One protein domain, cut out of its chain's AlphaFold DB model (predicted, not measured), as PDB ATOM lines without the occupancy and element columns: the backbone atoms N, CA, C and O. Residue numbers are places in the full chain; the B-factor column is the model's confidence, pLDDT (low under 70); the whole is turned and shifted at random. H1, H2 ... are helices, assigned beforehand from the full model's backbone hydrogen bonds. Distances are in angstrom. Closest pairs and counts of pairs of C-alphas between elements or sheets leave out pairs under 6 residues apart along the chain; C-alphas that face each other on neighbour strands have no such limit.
ATOM      1  N   PHE A   8     -18.799  -7.276  -3.529       90.38
ATOM      2  CA  PHE A   8     -18.470  -7.055  -2.120       90.38
ATOM      3  C   PHE A   8     -19.225  -8.003  -1.182       90.38
ATOM      4  O   PHE A   8     -18.654  -8.458  -0.193       90.38
ATOM      5  N   ASP A   9     -20.465  -8.362  -1.514       91.31
ATOM      6  CA  ASP A   9     -21.270  -9.296  -0.724       91.31
ATOM      7  C   ASP A   9     -20.731 -10.725  -0.886       91.31
ATOM      8  O   ASP A   9     -20.573 -11.448   0.096       91.31
ATOM      9  N   ALA A  10     -20.333 -11.110  -2.104       93.06
ATOM     10  CA  ALA A  10     -19.653 -12.385  -2.346       93.06
ATOM     11  C   ALA A  10     -18.298 -12.472  -1.613       93.06
ATOM     12  O   ALA A  10     -17.953 -13.511  -1.045       93.06
ATOM     13  N   HIS A  11     -17.531 -11.377  -1.597       93.50
ATOM     14  CA  HIS A  11     -16.281 -11.291  -0.845       93.50
ATOM     15  C   HIS A  11     -16.513 -11.427   0.668       93.50
ATOM     16  O   HIS A  11     -15.821 -12.206   1.327       93.50
ATOM     17  N   LEU A  12     -17.518 -10.732   1.210       95.06
ATOM     18  CA  LEU A  12     -17.890 -10.826   2.619       95.06
ATOM     19  C   LEU A  12     -18.292 -12.255   3.010       95.06
ATOM     20  O   LEU A  12     -17.824 -12.761   4.028       95.06
ATOM     21  N   GLU A  13     -19.094 -12.942   2.196       95.88
ATOM     22  CA  GLU A  13     -19.478 -14.335   2.462       95.88
ATOM     23  C   GLU A  13     -18.280 -15.285   2.532       95.88
ATOM     24  O   GLU A  13     -18.243 -16.171   3.389       95.88
ATOM     25  N   ASN A  14     -17.287 -15.097   1.662       96.19
ATOM     26  CA  ASN A  14     -16.056 -15.882   1.715       96.19
ATOM     27  C   ASN A  14     -15.279 -15.609   3.007       96.19
ATOM     28  O   ASN A  14     -14.864 -16.555   3.674       96.19
ATOM     29  N   MET A  15     -15.146 -14.342   3.409       96.44
ATOM     30  CA  MET A  15     -14.458 -13.988   4.654       96.44
ATOM     31  C   MET A  15     -15.193 -14.495   5.900       96.44
ATOM     32  O   MET A  15     -14.539 -14.922   6.849       96.44
ATOM     33  N   ILE A  16     -16.532 -14.514   5.898       96.44
ATOM     34  CA  ILE A  16     -17.332 -15.111   6.981       96.44
ATOM     35  C   ILE A  16     -16.998 -16.596   7.132       96.44
ATOM     36  O   ILE A  16     -16.721 -17.037   8.245       96.44
ATOM     37  N   LYS A  17     -16.970 -17.354   6.028       97.56
ATOM     38  CA  LYS A  17     -16.615 -18.782   6.062       97.56
ATOM     39  C   LYS A  17     -15.204 -18.990   6.601       97.56
ATOM     40  O   LYS A  17     -15.012 -19.794   7.504       97.56
ATOM     41  N   THR A  18     -14.230 -18.218   6.117       97.19
ATOM     42  CA  THR A  18     -12.846 -18.296   6.608       97.19
ATOM     43  C   THR A  18     -12.744 -17.977   8.103       97.19
ATOM     44  O   THR A  18     -12.020 -18.660   8.829       97.19
ATOM     45  N   LEU A  19     -13.481 -16.973   8.590       97.19
ATOM     46  CA  LEU A  19     -13.515 -16.624  10.011       97.19
ATOM     47  C   LEU A  19     -14.134 -17.746  10.853       97.19
ATOM     48  O   LEU A  19     -13.584 -18.088  11.896       97.19
ATOM     49  N   GLN A  20     -15.244 -18.326  10.397       96.88
ATOM     50  CA  GLN A  20     -15.926 -19.428  11.080       96.88
ATOM     51  C   GLN A  20     -15.048 -20.679  11.138       96.88
ATOM     52  O   GLN A  20     -14.867 -21.245  12.209       96.88
ATOM     53  N   GLU A  21     -14.408 -21.056  10.031       97.50
ATOM     54  CA  GLU A  21     -13.450 -22.165  10.015       97.50
ATOM     55  C   GLU A  21     -12.266 -21.911  10.959       97.50
ATOM     56  O   GLU A  21     -11.767 -22.835  11.601       97.50
ATOM     57  N   CYS A  22     -11.792 -20.665  11.054       97.19
ATOM     58  CA  CYS A  22     -10.752 -20.283  12.006       97.19
ATOM     59  C   CYS A  22     -11.243 -20.435  13.453       97.19
ATOM     60  O   CYS A  22     -10.555 -21.044  14.271       97.19
ATOM     61  N   GLN A  23     -12.445 -19.952  13.763       96.75
ATOM     62  CA  GLN A  23     -13.066 -20.111  15.077       96.75
ATOM     63  C   GLN A  23     -13.204 -21.591  15.457       96.75
ATOM     64  O   GLN A  23     -12.754 -21.985  16.529       96.75
ATOM     65  N   GLU A  24     -13.708 -22.433  14.552       96.94
ATOM     66  CA  GLU A  24     -13.847 -23.877  14.772       96.94
ATOM     67  C   GLU A  24     -12.496 -24.572  14.990       96.94
ATOM     68  O   GLU A  24     -12.345 -25.328  15.952       96.94
ATOM     69  N   LYS A  25     -11.482 -24.275  14.163       97.00
ATOM     70  CA  LYS A  25     -10.122 -24.836  14.305       97.00
ATOM     71  C   LYS A  25      -9.487 -24.512  15.655       97.00
ATOM     72  O   LYS A  25      -8.740 -25.326  16.188       97.00
ATOM     73  N   HIS A  26      -9.793 -23.341  16.206       95.38
ATOM     74  CA  HIS A  26      -9.296 -22.899  17.507       95.38
ATOM     75  C   HIS A  26     -10.277 -23.179  18.656       95.38
ATOM     76  O   HIS A  26     -10.005 -22.799  19.791       95.38
ATOM     77  N   SER A  27     -11.396 -23.868  18.392       96.81
ATOM     78  CA  SER A  27     -12.459 -24.141  19.373       96.81
ATOM     79  C   SER A  27     -13.017 -22.879  20.054       96.81
ATOM     80  O   SER A  27     -13.434 -22.919  21.211       96.81
ATOM     81  N   LEU A  28     -13.034 -21.756  19.336       96.12
ATOM     82  CA  LEU A  28     -13.569 -20.476  19.792       96.12
ATOM     83  C   LEU A  28     -15.001 -20.302  19.285       96.12
ATOM     84  O   LEU A  28     -15.309 -20.662  18.153       96.12
ATOM     85  N   LYS A  29     -15.884 -19.706  20.094       93.25
ATOM     86  CA  LYS A  29     -17.249 -19.358  19.657       93.25
ATOM     87  C   LYS A  29     -17.335 -17.926  19.143       93.25
ATOM     88  O   LYS A  29     -18.284 -17.565  18.452       93.25
ATOM     89  N   SER A  30     -16.351 -17.107  19.493       93.56
ATOM     90  CA  SER A  30     -16.207 -15.739  19.028       93.56
ATOM     91  C   SER A  30     -14.739 -15.344  18.959       93.56
ATOM     92  O   SER A  30     -13.925 -15.777  19.772       93.56
ATOM     93  N   CYS A  31     -14.392 -14.437  18.044       94.62
ATOM     94  CA  CYS A  31     -13.049 -13.860  18.023       94.62
ATOM     95  C   CYS A  31     -12.719 -13.068  19.295       94.62
ATOM     96  O   CYS A  31     -11.542 -12.874  19.568       94.62
ATOM     97  N   PHE A  32     -13.713 -12.629  20.079       94.06
ATOM     98  CA  PHE A  32     -13.479 -11.972  21.373       94.06
ATOM     99  C   PHE A  32     -12.828 -12.884  22.416       94.06
ATOM    100  O   PHE A  32     -12.228 -12.389  23.362       94.06
ATOM    101  N   GLU A  33     -12.923 -14.200  22.229       94.56
ATOM    102  CA  GLU A  33     -12.259 -15.200  23.066       94.56
ATOM    103  C   GLU A  33     -10.849 -15.539  22.543       94.56
ATOM    104  O   GLU A  33     -10.134 -16.327  23.154       94.56
ATOM    105  N   CYS A  34     -10.437 -14.960  21.408       95.00
ATOM    106  CA  CYS A  34      -9.123 -15.178  20.814       95.00
ATOM    107  C   CYS A  34      -8.071 -14.286  21.481       95.00
ATOM    108  O   CYS A  34      -8.218 -13.064  21.513       95.00
ATOM    109  N   GLU A  35      -6.957 -14.872  21.920       94.25
ATOM    110  CA  GLU A  35      -5.804 -14.125  22.449       94.25
ATOM    111  C   GLU A  35      -5.211 -13.149  21.419       94.25
ATOM    112  O   GLU A  35      -4.779 -12.053  21.766       94.25
ATOM    113  N   MET A  36      -5.298 -13.499  20.133       94.06
ATOM    114  CA  MET A  36      -4.830 -12.676  19.021       94.06
ATOM    115  C   MET A  36      -5.877 -11.650  18.562       94.06
ATOM    116  O   MET A  36      -5.732 -11.106  17.479       94.06
ATOM    117  N   LEU A  37      -6.956 -11.366  19.307       91.44
ATOM    118  CA  LEU A  37      -8.086 -10.524  18.860       91.44
ATOM    119  C   LEU A  37      -7.678  -9.230  18.119       91.44
ATOM    120  O   LEU A  37      -8.305  -8.868  17.115       91.44
ATOM    121  N   LEU A  38      -6.657  -8.523  18.614       90.81
ATOM    122  CA  LEU A  38      -6.172  -7.262  18.036       90.81
ATOM    123  C   LEU A  38      -5.203  -7.463  16.859       90.81
ATOM    124  O   LEU A  38      -5.148  -6.623  15.963       90.81
ATOM    125  N   GLU A  39      -4.477  -8.578  16.836       93.75
ATOM    126  CA  GLU A  39      -3.418  -8.882  15.861       93.75
ATOM    127  C   GLU A  39      -3.845  -9.929  14.815       93.75
ATOM    128  O   GLU A  39      -3.123 -10.197  13.860       93.75
ATOM    129  N   CYS A  40      -5.039 -10.508  14.956       95.19
ATOM    130  CA  CYS A  40      -5.548 -11.577  14.108       95.19
ATOM    131  C   CYS A  40      -5.892 -11.040  12.718       95.19
ATOM    132  O   CYS A  40      -6.907 -10.365  12.522       95.19
ATOM    133  N   GLU A  41      -5.069 -11.405  11.739       95.19
ATOM    134  CA  GLU A  41      -5.239 -11.009  10.344       95.19
ATOM    135  C   GLU A  41      -6.581 -11.485   9.769       95.19
ATOM    136  O   GLU A  41      -7.297 -10.699   9.156       95.19
ATOM    137  N   THR A  42      -7.000 -12.724  10.057       95.94
ATOM    138  CA  THR A  42      -8.303 -13.261   9.618       95.94
ATOM    139  C   THR A  42      -9.463 -12.385  10.087       95.94
ATOM    140  O   THR A  42     -10.378 -12.086   9.318       95.94
ATOM    141  N   ARG A  43      -9.414 -11.922  11.343       95.81
ATOM    142  CA  ARG A  43     -10.420 -11.004  11.881       95.81
ATOM    143  C   ARG A  43     -10.336  -9.639  11.205       95.81
ATOM    144  O   ARG A  43     -11.382  -9.109  10.837       95.81
ATOM    145  N   LYS A  44      -9.137  -9.067  11.050       95.19
ATOM    146  CA  LYS A  44      -8.951  -7.765  10.384       95.19
ATOM    147  C   LYS A  44      -9.493  -7.794   8.951       95.19
ATOM    148  O   LYS A  44     -10.254  -6.907   8.574       95.19
ATOM    149  N   ASN A  45      -9.201  -8.855   8.203       94.38
ATOM    150  CA  ASN A  45      -9.686  -9.063   6.839       94.38
ATOM    151  C   ASN A  45     -11.214  -9.189   6.785       94.38
ATOM    152  O   ASN A  45     -11.851  -8.564   5.937       94.38
ATOM    153  N   TYR A  46     -11.820  -9.924   7.724       95.38
ATOM    154  CA  TYR A  46     -13.277  -9.982   7.854       95.38
ATOM    155  C   TYR A  46     -13.892  -8.603   8.138       95.38
ATOM    156  O   TYR A  46     -14.835  -8.205   7.459       95.38
ATOM    157  N   VAL A  47     -13.346  -7.851   9.100       93.81
ATOM    158  CA  VAL A  47     -13.832  -6.503   9.438       93.81
ATOM    159  C   VAL A  47     -13.729  -5.571   8.229       93.81
ATOM    160  O   VAL A  47     -14.696  -4.882   7.912       93.81
ATOM    161  N   ASN A  48     -12.607  -5.599   7.509       91.56
ATOM    162  CA  ASN A  48     -12.433  -4.828   6.280       91.56
ATOM    163  C   ASN A  48     -13.480  -5.214   5.215       91.56
ATOM    164  O   ASN A  48     -14.135  -4.353   4.634       91.56
ATOM    165  N   ALA A  49     -13.723  -6.511   5.013       92.62
ATOM    166  CA  ALA A  49     -14.736  -6.989   4.073       92.62
ATOM    167  C   ALA A  49     -16.159  -6.524   4.428       92.62
ATOM    168  O   ALA A  49     -16.928  -6.198   3.521       92.62
ATOM    169  N   VAL A  50     -16.501  -6.452   5.721       92.50
ATOM    170  CA  VAL A  50     -17.778  -5.885   6.184       92.50
ATOM    171  C   VAL A  50     -17.877  -4.417   5.783       92.50
ATOM    172  O   VAL A  50     -18.873  -4.027   5.177       92.50
ATOM    173  N   TYR A  51     -16.844  -3.615   6.057       89.81
ATOM    174  CA  TYR A  51     -16.837  -2.201   5.678       89.81
ATOM    175  C   TYR A  51     -16.962  -2.009   4.169       89.81
ATOM    176  O   TYR A  51     -17.808  -1.232   3.740       89.81
ATOM    177  N   LEU A  52     -16.201  -2.759   3.369       89.12
ATOM    178  CA  LEU A  52     -16.272  -2.698   1.907       89.12
ATOM    179  C   LEU A  52     -17.655  -3.096   1.367       89.12
ATOM    180  O   LEU A  52     -18.137  -2.473   0.425       89.12
ATOM    181  N   SER A  53     -18.313  -4.101   1.953       90.06
ATOM    182  CA  SER A  53     -19.687  -4.483   1.583       90.06
ATOM    183  C   SER A  53     -20.699  -3.405   1.965       90.06
ATOM    184  O   SER A  53     -21.521  -3.020   1.132       90.06
ATOM    185  N   MET A  54     -20.595  -2.840   3.172       87.50
ATOM    186  CA  MET A  54     -21.490  -1.776   3.636       87.50
ATOM    187  C   MET A  54     -21.303  -0.466   2.865       87.50
ATOM    188  O   MET A  54     -22.279   0.234   2.600       87.50
ATOM    189  N   SER A  55     -20.067  -0.135   2.491       86.75
ATOM    190  CA  SER A  55     -19.738   1.067   1.725       86.75
ATOM    191  C   SER A  55     -19.846   0.868   0.213       86.75
ATOM    192  O   SER A  55     -19.651   1.822  -0.540       86.75
ATOM    193  N   LYS A  56     -20.123  -0.363  -0.246       82.69
ATOM    194  CA  LYS A  56     -20.053  -0.781  -1.656       82.69
ATOM    195  C   LYS A  56     -18.741  -0.336  -2.324       82.69
ATOM    196  O   LYS A  56     -18.721   0.128  -3.464       82.69
TER     197      LYS A  56
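AT A GLANCE: This is residues 8 to 56 of the 64 residues of an uncharacterized protein of Campylobacter geochelonis (UniProt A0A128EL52). This is a helical hairpin: the longer helix H1 and the shorter H2 pack side by side and run opposite ways, with the loop of residues 26 to 40 joining them at one end. The printed part has 49 residues with two named helices, H1 then H2, and no named strand; its class is all helix. It is compact, with a radius of gyration of the C-alphas of 10.8 A, and elongated, spanning 31 by 18 by 13 A.

HOW THE PARTS SIT: Look first at H1, residues 8 to 25, and then at H2, residues 41 to 54: they touch, and their closest C-alphas, those of Phe 8 and Ser 53, are 4.7 A apart. Their lines stand at a shallow tilt of 27 degrees. In H1 and H2 every O i to N i+4 pair is within hydrogen-bond range.

IN THESE COORDINATES: Find C-alpha 8 at (-18.470, -7.055, -2.120); from there H1 runs 25.6 A to C-alpha 25. H2 runs 19.9 A from C-alpha 41 to C-alpha 54 at (-21.490, -1.776, 3.636).

THE WHOLE: The two C-alphas farthest apart, those of Ser 27 and Lys 56, are 32.3 A apart. The link from H1 to H2, 15 residues, is long. The printed part has no cut, and no printed residue is under 70 in pLDDT.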